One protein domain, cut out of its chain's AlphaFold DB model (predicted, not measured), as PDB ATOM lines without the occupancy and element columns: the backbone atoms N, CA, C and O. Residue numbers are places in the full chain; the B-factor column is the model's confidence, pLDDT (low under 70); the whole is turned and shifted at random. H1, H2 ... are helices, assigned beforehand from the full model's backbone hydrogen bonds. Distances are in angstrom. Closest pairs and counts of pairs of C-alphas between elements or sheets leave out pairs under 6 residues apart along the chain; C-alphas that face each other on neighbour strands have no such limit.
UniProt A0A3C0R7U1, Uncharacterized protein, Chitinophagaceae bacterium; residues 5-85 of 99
ATOM      1  N   PRO A   5      15.882 -51.831 -96.684       83.38
ATOM      2  CA  PRO A   5      14.810 -51.557 -95.729       83.38
ATOM      3  C   PRO A   5      14.658 -52.649 -94.656       83.38
ATOM      4  O   PRO A   5      14.447 -52.329 -93.489       83.38
ATOM      5  N   TYR A   6      14.859 -53.930 -94.990       86.75
ATOM      6  CA  TYR A   6      14.805 -55.010 -93.996       86.75
ATOM      7  C   TYR A   6      16.002 -54.981 -93.043       86.75
ATOM      8  O   TYR A   6      15.853 -55.286 -91.865       86.75
ATOM      9  N   HIS A   7      17.175 -54.557 -93.516       88.69
ATOM     10  CA  HIS A   7      18.336 -54.376 -92.644       88.69
ATOM     11  C   HIS A   7      18.104 -53.258 -91.616       88.69
ATOM     12  O   HIS A   7      18.463 -53.409 -90.450       88.69
ATOM     13  N   LEU A   8      17.486 -52.144 -92.020       91.38
ATOM     14  CA  LEU A   8      17.114 -51.071 -91.092       91.38
ATOM     15  C   LEU A   8      16.085 -51.553 -90.063       91.38
ATOM     16  O   LEU A   8      16.256 -51.298 -88.873       91.38
ATOM     17  N   LEU A   9      15.076 -52.306 -90.513       91.88
ATOM     18  CA  LEU A   9      14.043 -52.869 -89.643       91.88
ATOM     19  C   LEU A   9      14.630 -53.820 -88.597       91.88
ATOM     20  O   LEU A   9      14.330 -53.685 -87.414       91.88
ATOM     21  N   VAL A  10      15.497 -54.744 -89.017       93.75
ATOM     22  CA  VAL A  10      16.153 -55.701 -88.118       93.75
ATOM     23  C   VAL A  10      17.003 -54.993 -87.067       93.75
ATOM     24  O   VAL A  10      16.933 -55.356 -85.897       93.75
ATOM     25  N   ASN A  11      17.779 -53.979 -87.458       93.81
ATOM     26  CA  ASN A  11      18.613 -53.246 -86.505       93.81
ATOM     27  C   ASN A  11      17.768 -52.498 -85.470       93.81
ATOM     28  O   ASN A  11      18.042 -52.599 -84.277       93.81
ATOM     29  N   ALA A  12      16.728 -51.786 -85.910       94.06
ATOM     30  CA  ALA A  12      15.866 -51.037 -85.004       94.06
ATOM     31  C   ALA A  12      15.073 -51.962 -84.063       94.06
ATOM     32  O   ALA A  12      15.057 -51.742 -82.852       94.06
ATOM     33  N   ALA A  13      14.481 -53.036 -84.597       93.62
ATOM     34  CA  ALA A  13      13.768 -54.028 -83.795       93.62
ATOM     35  C   ALA A  13      14.707 -54.740 -82.807       93.62
ATOM     36  O   ALA A  13      14.353 -54.929 -81.648       93.62
ATOM     37  N   GLY A  14      15.928 -55.084 -83.230       94.06
ATOM     38  CA  GLY A  14      16.934 -55.693 -82.359       94.06
ATOM     39  C   GLY A  14      17.363 -54.778 -81.210       94.06
ATOM     40  O   GLY A  14      17.487 -55.242 -80.079       94.06
ATOM     41  N   GLN A  15      17.534 -53.480 -81.471       94.44
ATOM     42  CA  GLN A  15      17.850 -52.495 -80.435       94.44
ATOM     43  C   GLN A  15      16.715 -52.354 -79.414       94.44
ATOM     44  O   GLN A  15      16.969 -52.393 -78.213       94.44
ATOM     45  N   LEU A  16      15.469 -52.249 -79.876       94.31
ATOM     46  CA  LEU A  16      14.298 -52.193 -78.997       94.31
ATOM     47  C   LEU A  16      14.134 -53.487 -78.181       94.31
ATOM     48  O   LEU A  16      13.785 -53.440 -77.005       94.31
ATOM     49  N   MET A  17      14.485 -54.643 -78.753       93.19
ATOM     50  CA  MET A  17      14.503 -55.919 -78.030       93.19
ATOM     51  C   MET A  17      15.559 -55.950 -76.919       93.19
ATOM     52  O   MET A  17      15.286 -56.453 -75.837       93.19
ATOM     53  N   GLN A  18      16.739 -55.358 -77.135       93.31
ATOM     54  CA  GLN A  18      17.747 -55.182 -76.075       93.31
ATOM     55  C   GLN A  18      17.304 -54.193 -74.991       93.31
ATOM     56  O   GLN A  18      17.778 -54.262 -73.861       93.31
ATOM     57  N   GLN A  19      16.406 -53.274 -75.336       93.75
ATOM     58  CA  GLN A  19      15.782 -52.346 -74.402       93.75
ATOM     59  C   GLN A  19      14.551 -52.944 -73.720       93.75
ATOM     60  O   GLN A  19      13.826 -52.197 -73.082       93.75
ATOM     61  N   HIS A  20      14.273 -54.246 -73.832       92.88
ATOM     62  CA  HIS A  20      13.089 -54.859 -73.212       92.88
ATOM     63  C   HIS A  20      11.756 -54.244 -73.679       92.88
ATOM     64  O   HIS A  20      10.728 -54.395 -73.027       92.88
ATOM     65  N   ALA A  21      11.749 -53.569 -74.838       92.38
ATOM     66  CA  ALA A  21      10.576 -52.871 -75.371       92.38
ATOM     67  C   ALA A  21       9.448 -53.811 -75.817       92.38
ATOM     68  O   ALA A  21       8.389 -53.355 -76.226       92.38
ATOM     69  N   PHE A  22       9.701 -55.119 -75.798       94.62
ATOM     70  CA  PHE A  22       8.772 -56.153 -76.232       94.62
ATOM     71  C   PHE A  22       8.460 -57.161 -75.120       94.62
ATOM     72  O   PHE A  22       7.735 -58.115 -75.380       94.62
ATOM     73  N   ASP A  23       8.989 -56.990 -73.902       93.62
ATOM     74  CA  ASP A  23       8.883 -57.987 -72.821       93.62
ATOM     75  C   ASP A  23       7.435 -58.200 -72.339       93.62
ATOM     76  O   ASP A  23       7.126 -59.211 -71.712       93.62
ATOM     77  N   HIS A  24       6.526 -57.274 -72.654       92.12
ATOM     78  CA  HIS A  24       5.087 -57.428 -72.423       92.12
ATOM     79  C   HIS A  24       4.394 -58.336 -73.448       92.12
ATOM     80  O   HIS A  24       3.249 -58.740 -73.233       92.12
ATOM     81  N   LEU A  25       5.045 -58.648 -74.572       93.19
ATOM     82  CA  LEU A  25       4.534 -59.620 -75.529       93.19
ATOM     83  C   LEU A  25       4.657 -61.038 -74.961       93.19
ATOM     84  O   LEU A  25       5.560 -61.369 -74.202       93.19
ATOM     85  N   THR A  26       3.756 -61.919 -75.388       95.44
ATOM     86  CA  THR A  26       3.816 -63.346 -75.046       95.44
ATOM     87  C   THR A  26       5.108 -63.994 -75.555       95.44
ATOM     88  O   THR A  26       5.571 -63.640 -76.643       95.44
ATOM     89  N   ASP A  27       5.587 -65.040 -74.878       94.88
ATOM     90  CA  ASP A  27       6.770 -65.812 -75.293       94.88
ATOM     91  C   ASP A  27       6.712 -66.299 -76.753       94.88
ATOM     92  O   ASP A  27       7.727 -66.290 -77.447       94.88
ATOM     93  N   ASP A  28       5.526 -66.674 -77.254       96.12
ATOM     94  CA  ASP A  28       5.320 -67.058 -78.661       96.12
ATOM     95  C   ASP A  28       5.713 -65.925 -79.620       96.12
ATOM     96  O   ASP A  28       6.517 -66.112 -80.536       96.12
ATOM     97  N   LYS A  29       5.197 -64.719 -79.371       94.94
ATOM     98  CA  LYS A  29       5.481 -63.522 -80.168       94.94
ATOM     99  C   LYS A  29       6.956 -63.149 -80.103       94.94
ATOM    100  O   LYS A  29       7.548 -62.898 -81.149       94.94
ATOM    101  N   LEU A  30       7.563 -63.188 -78.916       95.31
ATOM    102  CA  LEU A  30       8.999 -62.948 -78.740       95.31
ATOM    103  C   LEU A  30       9.843 -63.967 -79.518       95.31
ATOM    104  O   LEU A  30      10.777 -63.587 -80.231       95.31
ATOM    105  N   SER A  31       9.483 -65.251 -79.448       96.56
ATOM    106  CA  SER A  31      10.150 -66.325 -80.190       96.56
ATOM    107  C   SER A  31      10.052 -66.119 -81.704       96.56
ATOM    108  O   SER A  31      11.056 -66.207 -82.423       96.56
ATOM    109  N   ARG A  32       8.860 -65.768 -82.198       96.44
ATOM    110  CA  ARG A  32       8.618 -65.463 -83.615       96.44
ATOM    111  C   ARG A  32       9.419 -64.248 -84.068       96.44
ATOM    112  O   ARG A  32      10.100 -64.328 -85.085       96.44
ATOM    113  N   MET A  33       9.444 -63.181 -83.275       95.75
ATOM    114  CA  MET A  33      10.210 -61.969 -83.573       95.75
ATOM    115  C   MET A  33      11.710 -62.261 -83.711       95.75
ATOM    116  O   MET A  33      12.339 -61.856 -84.693       95.75
ATOM    117  N   GLN A  34      12.273 -63.037 -82.779       94.69
ATOM    118  CA  GLN A  34      13.665 -63.495 -82.847       94.69
ATOM    119  C   GLN A  34      13.924 -64.347 -84.094       94.69
ATOM    120  O   GLN A  34      14.960 -64.199 -84.751       94.69
ATOM    121  N   ASN A  35      12.978 -65.214 -84.463       95.06
ATOM    122  CA  ASN A  35      13.092 -66.024 -85.669       95.06
ATOM    123  C   ASN A  35      13.062 -65.168 -86.949       95.06
ATOM    124  O   ASN A  35      13.866 -65.413 -87.855       95.06
ATOM    125  N   CYS A  36      12.209 -64.142 -87.013       95.00
ATOM    126  CA  CYS A  36      12.178 -63.195 -88.127       95.00
ATOM    127  C   CYS A  36      13.506 -62.435 -88.243       95.00
ATOM    128  O   CYS A  36      14.101 -62.409 -89.320       95.00
ATOM    129  N   ILE A  37      14.010 -61.884 -87.132       93.56
ATOM    130  CA  ILE A  37      15.301 -61.176 -87.073       93.56
ATOM    131  C   ILE A  37      16.435 -62.073 -87.575       93.56
ATOM    132  O   ILE A  37      17.225 -61.665 -88.432       93.56
ATOM    133  N   ARG A  38      16.487 -63.319 -87.091       93.25
ATOM    134  CA  ARG A  38      17.492 -64.298 -87.513       93.25
ATOM    135  C   ARG A  38      17.399 -64.585 -89.009       93.25
ATOM    136  O   ARG A  38      18.422 -64.562 -89.684       93.25
ATOM    137  N   THR A  39      16.196 -64.822 -89.526       92.06
ATOM    138  CA  THR A  39      15.964 -65.143 -90.944       92.06
ATOM    139  C   THR A  39      16.354 -63.978 -91.855       92.06
ATOM    140  O   THR A  39      17.032 -64.177 -92.859       92.06
ATOM    141  N   LEU A  40      16.003 -62.748 -91.476       90.19
ATOM    142  CA  LEU A  40      16.336 -61.531 -92.223       90.19
ATOM    143  C   LEU A  40      17.827 -61.153 -92.153       90.19
ATOM    144  O   LEU A  40      18.302 -60.394 -92.997       90.19
ATOM    145  N   SER A  41      18.564 -61.681 -91.171       88.44
ATOM    146  CA  SER A  41      20.010 -61.459 -91.017       88.44
ATOM    147  C   SER A  41      20.868 -62.462 -91.794       88.44
ATOM    148  O   SER A  41      22.080 -62.281 -91.902       88.44
ATOM    149  N   GLN A  42      20.271 -63.532 -92.327       88.19
ATOM    150  CA  GLN A  42      20.996 -64.551 -93.083       88.19
ATOM    151  C   GLN A  42      21.341 -64.061 -94.494       88.19
ATOM    152  O   GLN A  42      20.517 -63.473 -95.190       88.19
ATOM    153  N   GLU A  43      22.559 -64.356 -94.953       78.19
ATOM    154  CA  GLU A  43      23.017 -63.966 -96.294       78.19
ATOM    155  C   GLU A  43      22.398 -64.822 -97.416       78.19
ATOM    156  O   GLU A  43      22.245 -64.345 -98.539       78.19
ATOM    157  N   ALA A  44      22.021 -66.069 -97.116       80.06
ATOM    158  CA  ALA A  44      21.556 -67.064 -98.084       80.06
ATOM    159  C   ALA A  44      20.114 -67.520 -97.799       80.06
ATOM    160  O   ALA A  44      19.853 -68.698 -97.563       80.06
ATOM    161  N   VAL A  45      19.170 -66.579 -97.814       84.50
ATOM    162  CA  VAL A  45      17.740 -66.840 -97.601       84.50
ATOM    163  C   VAL A  45      16.931 -66.545 -98.870       84.50
ATOM    164  O   VAL A  45      17.284 -65.674 -99.673       84.50
ATOM    165  N   THR A  46      15.845 -67.288 -99.091       88.62
ATOM    166  CA  THR A  46      14.984 -67.085-100.262       88.62
ATOM    167  C   THR A  46      14.237 -65.753-100.165       88.62
ATOM    168  O   THR A  46      13.896 -65.279 -99.081       88.62
ATOM    169  N   LYS A  47      13.923 -65.146-101.316       86.81
ATOM    170  CA  LYS A  47      13.131 -63.905-101.369       86.81
ATOM    171  C   LYS A  47      11.766 -64.055-100.683       86.81
ATOM    172  O   LYS A  47      11.291 -63.113-100.060       86.81
ATOM    173  N   GLU A  48      11.157 -65.232-100.792       88.94
ATOM    174  CA  GLU A  48       9.883 -65.551-100.143       88.94
ATOM    175  C   GLU A  48      10.007 -65.538 -98.617       88.94
ATOM    176  O   GLU A  48       9.226 -64.863 -97.952       88.94
ATOM    177  N   ALA A  49      11.042 -66.180 -98.067       88.75
ATOM    178  CA  ALA A  49      11.292 -66.189 -96.629       88.75
ATOM    179  C   ALA A  49      11.660 -64.798 -96.085       88.75
ATOM    180  O   ALA A  49      11.229 -64.452 -94.984       88.75
ATOM    181  N   ILE A  50      12.385 -63.976 -96.861       89.31
ATOM    182  CA  ILE A  50      12.628 -62.562 -96.522       89.31
ATOM    183  C   ILE A  50      11.303 -61.813 -96.413       89.31
ATOM    184  O   ILE A  50      11.066 -61.136 -95.419       89.31
ATOM    185  N   ASN A  51      10.437 -61.927 -97.420       89.19
ATOM    186  CA  ASN A  51       9.165 -61.215 -97.415       89.19
ATOM    187  C   ASN A  51       8.276 -61.682 -96.256       89.19
ATOM    188  O   ASN A  51       7.791 -60.844 -95.505       89.19
ATOM    189  N   ALA A  52       8.111 -62.993 -96.067       91.50
ATOM    190  CA  ALA A  52       7.299 -63.542 -94.982       91.50
ATOM    191  C   ALA A  52       7.797 -63.072 -93.604       91.50
ATOM    192  O   ALA A  52       7.028 -62.497 -92.835       91.50
ATOM    193  N   SER A  53       9.099 -63.219 -93.338       93.56
ATOM    194  CA  SER A  53       9.710 -62.799 -92.068       93.56
ATOM    195  C   SER A  53       9.656 -61.287 -91.870       93.56
ATOM    196  O   SER A  53       9.493 -60.806 -90.753       93.56
ATOM    197  N   GLY A  54       9.798 -60.523 -92.950       91.69
ATOM    198  CA  GLY A  54       9.712 -59.072 -92.936       91.69
ATOM    199  C   GLY A  54       8.315 -58.565 -92.599       91.69
ATOM    200  O   GLY A  54       8.168 -57.704 -91.735       91.69
ATOM    201  N   HIS A  55       7.288 -59.131 -93.235       91.81
ATOM    202  CA  HIS A  55       5.891 -58.817 -92.939       91.81
ATOM    203  C   HIS A  55       5.512 -59.192 -91.504       91.81
ATOM    204  O   HIS A  55       4.836 -58.416 -90.830       91.81
ATOM    205  N   GLU A  56       5.969 -60.348 -91.028       95.00
ATOM    206  CA  GLU A  56       5.725 -60.787 -89.657       95.00
ATOM    207  C   GLU A  56       6.416 -59.881 -88.629       95.00
ATOM    208  O   GLU A  56       5.770 -59.435 -87.681       95.00
ATOM    209  N   LEU A  57       7.686 -59.525 -88.849       94.31
ATOM    210  CA  LEU A  57       8.408 -58.600 -87.974       94.31
ATOM    211  C   LEU A  57       7.728 -57.226 -87.921       94.31
ATOM    212  O   LEU A  57       7.572 -56.664 -86.842       94.31
ATOM    213  N   LEU A  58       7.274 -56.702 -89.065       93.50
ATOM    214  CA  LEU A  58       6.505 -55.455 -89.110       93.50
ATOM    215  C   LEU A  58       5.206 -55.551 -88.305       93.50
ATOM    216  O   LEU A  58       4.865 -54.605 -87.599       93.50
ATOM    217  N   ALA A  59       4.481 -56.666 -88.405       92.69
ATOM    218  CA  ALA A  59       3.240 -56.862 -87.662       92.69
ATOM    219  C   ALA A  59       3.481 -56.878 -86.144       92.69
ATOM    220  O   ALA A  59       2.767 -56.196 -85.414       92.69
ATOM    221  N   LEU A  60       4.521 -57.582 -85.689       94.25
ATOM    222  CA  LEU A  60       4.903 -57.639 -84.274       94.25
ATOM    223  C   LEU A  60       5.333 -56.262 -83.747       94.25
ATOM    224  O   LEU A  60       4.876 -55.840 -82.688       94.25
ATOM    225  N   CYS A  61       6.128 -55.514 -84.519       92.56
ATOM    226  CA  CYS A  61       6.529 -54.151 -84.161       92.56
ATOM    227  C   CYS A  61       5.353 -53.164 -84.086       92.56
ATOM    228  O   CYS A  61       5.425 -52.207 -83.325       92.56
ATOM    229  N   ARG A  62       4.286 -53.366 -84.872       89.94
ATOM    230  CA  ARG A  62       3.073 -52.525 -84.826       89.94
ATOM    231  C   ARG A  62       2.168 -52.832 -83.642       89.94
ATOM    232  O   ARG A  62       1.436 -51.956 -83.207       89.94
ATOM    233  N   GLU A  63       2.139 -54.087 -83.218       89.94
ATOM    234  CA  GLU A  63       1.280 -54.540 -82.126       89.94
ATOM    235  C   GLU A  63       1.880 -54.212 -80.754       89.94
ATOM    236  O   GLU A  63       1.154 -54.046 -79.775       89.94
ATOM    237  N   ALA A  64       3.206 -54.113 -80.675       88.88
ATOM    238  CA  ALA A  64       3.892 -53.754 -79.451       88.88
ATOM    239  C   ALA A  64       3.616 -52.296 -79.058       88.88
ATOM    240  O   ALA A  64       3.861 -51.374 -79.833       88.88
ATOM    241  N   ASP A  65       3.172 -52.085 -77.820       89.00
ATOM    242  CA  ASP A  65       3.325 -50.793 -77.159       89.00
ATOM    243  C   ASP A  65       4.806 -50.544 -76.842       89.00
ATOM    244  O   ASP A  65       5.396 -51.195 -75.983       89.00
ATOM    245  N   LEU A  66       5.416 -49.630 -77.593       88.62
ATOM    246  CA  LEU A  66       6.841 -49.327 -77.496       88.62
ATOM    247  C   LEU A  66       7.133 -48.145 -76.569       88.62
ATOM    248  O   LEU A  66       8.299 -47.812 -76.390       88.62
ATOM    249  N   TYR A  67       6.127 -47.491 -75.985       86.38
ATOM    250  CA  TYR A  67       6.332 -46.340 -75.099       86.38
ATOM    251  C   TYR A  67       6.587 -46.779 -73.650       86.38
ATOM    252  O   TYR A  67       5.890 -46.372 -72.724       86.38
ATOM    253  N   VAL A  68       7.617 -47.604 -73.454       86.56
ATOM    254  CA  VAL A  68       8.045 -48.088 -72.129       86.56
ATOM    255  C   VAL A  68       9.283 -47.335 -71.631       86.56
ATOM    256  O   VAL A  68      10.070 -46.836 -72.439       86.56
ATOM    257  N   ASP A  69       9.497 -47.290 -70.309       86.19
ATOM    258  CA  ASP A  69      10.575 -46.521 -69.647       86.19
ATOM    259  C   ASP A  69      11.992 -46.791 -70.184       86.19
ATOM    260  O   ASP A  69      12.890 -45.955 -70.075       86.19
ATOM    261  N   THR A  70      12.216 -47.972 -70.749       87.56
ATOM    262  CA  THR A  70      13.516 -48.425 -71.251       87.56
ATOM    263  C   THR A  70      13.790 -48.020 -72.703       87.56
ATOM    264  O   THR A  70      14.937 -48.105 -73.161       87.56
ATOM    265  N   THR A  71      12.773 -47.559 -73.436       89.94
ATOM    266  CA  THR A  71      12.928 -47.111 -74.826       89.94
ATOM    267  C   THR A  71      13.438 -45.684 -74.911       89.94
ATOM    268  O   THR A  71      13.119 -44.818 -74.099       89.94
ATOM    269  N   THR A  72      14.251 -45.415 -75.933       91.06
ATOM    270  CA  THR A  72      14.750 -44.060 -76.192       91.06
ATOM    271  C   THR A  72      14.040 -43.445 -77.395       91.06
ATOM    272  O   THR A  72      13.751 -44.155 -78.364       91.06
ATOM    273  N   PRO A  73      13.851 -42.112 -77.432       90.69
ATOM    274  CA  PRO A  73      13.276 -41.439 -78.598       90.69
ATOM    275  C   PRO A  73      14.007 -41.779 -79.904       90.69
ATOM    276  O   PRO A  73      13.381 -41.945 -80.945       90.69
ATOM    277  N   GLN A  74      15.332 -41.948 -79.838       91.88
ATOM    278  CA  GLN A  74      16.148 -42.343 -80.983       91.88
ATOM    279  C   GLN A  74      15.800 -43.753 -81.486       91.88
ATOM    280  O   GLN A  74      15.637 -43.934 -82.690       91.88
ATOM    281  N   SER A  75      15.662 -44.737 -80.591       92.19
ATOM    282  CA  SER A  75      15.307 -46.115 -80.971       92.19
ATOM    283  C   SER A  75      13.929 -46.201 -81.636       92.19
ATOM    284  O   SER A  75      13.776 -46.850 -82.671       92.19
ATOM    285  N   LEU A  76      12.953 -45.448 -81.114       91.56
ATOM    286  CA  LEU A  76      11.618 -45.325 -81.697       91.56
ATOM    287  C   LEU A  76      11.674 -44.681 -83.084       91.56
ATOM    288  O   LEU A  76      11.120 -45.214 -84.043       91.56
ATOM    289  N   GLN A  77      12.407 -43.574 -83.227       91.94
ATOM    290  CA  GLN A  77      12.600 -42.917 -84.522       91.94
ATOM    291  C   GLN A  77      13.255 -43.842 -85.550       91.94
ATOM    292  O   GLN A  77      12.846 -43.843 -86.709       91.94
ATOM    293  N   GLN A  78      14.246 -44.640 -85.147       92.81
ATOM    294  CA  GLN A  78      14.895 -45.609 -86.031       92.81
ATOM    295  C   GLN A  78      13.917 -46.691 -86.497       92.81
ATOM    296  O   GLN A  78      13.911 -47.027 -87.685       92.81
ATOM    297  N   LEU A  79      13.067 -47.198 -85.600       93.06
ATOM    298  CA  LEU A  79      12.047 -48.179 -85.962       93.06
ATOM    299  C   LEU A  79      11.004 -47.573 -86.903       93.06
ATOM    300  O   LEU A  79      10.742 -48.139 -87.962       93.06
ATOM    301  N   PHE A  80      10.453 -46.406 -86.573       91.12
ATOM    302  CA  PHE A  80       9.451 -45.743 -87.410       91.12
ATOM    303  C   PHE A  80      10.007 -45.351 -88.780       91.12
ATOM    304  O   PHE A  80       9.346 -45.555 -89.800       91.12
ATOM    305  N   ALA A  81      11.254 -44.878 -88.836       91.31
ATOM    306  CA  ALA A  81      11.937 -44.630 -90.097       91.31
ATOM    307  C   ALA A  81      12.061 -45.922 -90.919       91.31
ATOM    308  O   ALA A  81      11.764 -45.909 -92.112       91.31
ATOM    309  N   ALA A  82      12.427 -47.049 -90.300       91.88
ATOM    310  CA  ALA A  82      12.493 -48.337 -90.987       91.88
ATOM    311  C   ALA A  82      11.118 -48.813 -91.490       91.88
ATOM    312  O   ALA A  82      11.004 -49.271 -92.625       91.88
ATOM    313  N   MET A  83      10.073 -48.661 -90.678       89.88
ATOM    314  CA  MET A  83       8.695 -49.044 -91.002       89.88
ATOM    315  C   MET A  83       8.101 -48.211 -92.148       89.88
ATOM    316  O   MET A  83       7.374 -48.755 -92.985       89.88
ATOM    317  N   SER A  84       8.485 -46.935 -92.267       89.00
ATOM    318  CA  SER A  84       8.011 -46.052 -93.343       89.00
ATOM    319  C   SER A  84       8.392 -46.534 -94.751       89.00
ATOM    320  O   SER A  84       7.614 -46.360 -95.690       89.00
ATOM    321  N   TYR A  85       9.521 -47.243 -94.909       88.19
ATOM    322  CA  TYR A  85       9.909 -47.864 -96.188       88.19
ATOM    323  C   TYR A  85       8.925 -48.935 -96.671       88.19
ATOM    324  O   TYR A  85       8.932 -49.291 -97.850       88.19
TER     325      TYR A  85
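Overview. This is residues 5 to 85 of the 99 residues of an uncharacterized protein of Chitinophagaceae bacterium (UniProt A0A3C0R7U1). Three helices, H1, H2 and H3, run up and down in a bundle with steep tilts between them, and H4 packs on H1, on the side away from H2. The turn at residues 43 to 48 sticks out. The printed part has 81 residues with four named helices, H1 to H4 in chain order, and no named strand; the class is all helix. It is compact, with a radius of gyration of the C-alphas of 11.9 A and spans of 37 by 26 by 17 A.

Along the chain. Find C-alpha 5 at (14.810, -51.557, -95.729); from there H1, residues 5 to 18, runs 20.2 A. Next comes H2, residues 27 to 41, 21.0 A long. H3, residues 47 to 63, begins with C-alpha 47 at (13.131, -63.905, -101.369) and runs 24.5 A. H4, residues 73 to 84, runs 16.3 A to C-alpha 84 at (8.011, -46.052, -93.343).

Arrangement. Start at H1, the hub. Residues 37 to 41 of H2 touch it, closest at the C-alphas of Val 10 and Ile 37, 5.6 A apart; this hairpin has a steep tilt of 42 degrees, opposite ways. H2 and H3, also a hairpin, touch at the C-alphas of Cys 36 and Ser 53, 4.7 A apart, their closest. H1 and H3 only just touch, with 3 pairs of C-alphas within 8 A. H4 touches H1 at a shallow tilt of 32 degrees, opposite ways, with the C-alphas of Ala 12 and Leu 79 closest at 4.9 A. H2 and H4 are apart. In H1, H2, H3 and H4 every O i to N i+4 pair is within hydrogen-bond range.

Size, cuts and confidence. Look at Thr 46 and Asp 69 for the two C-alphas farthest apart, 37.1 A. The printed part has no cut and no long link; no printed residue has a pLDDT under 70.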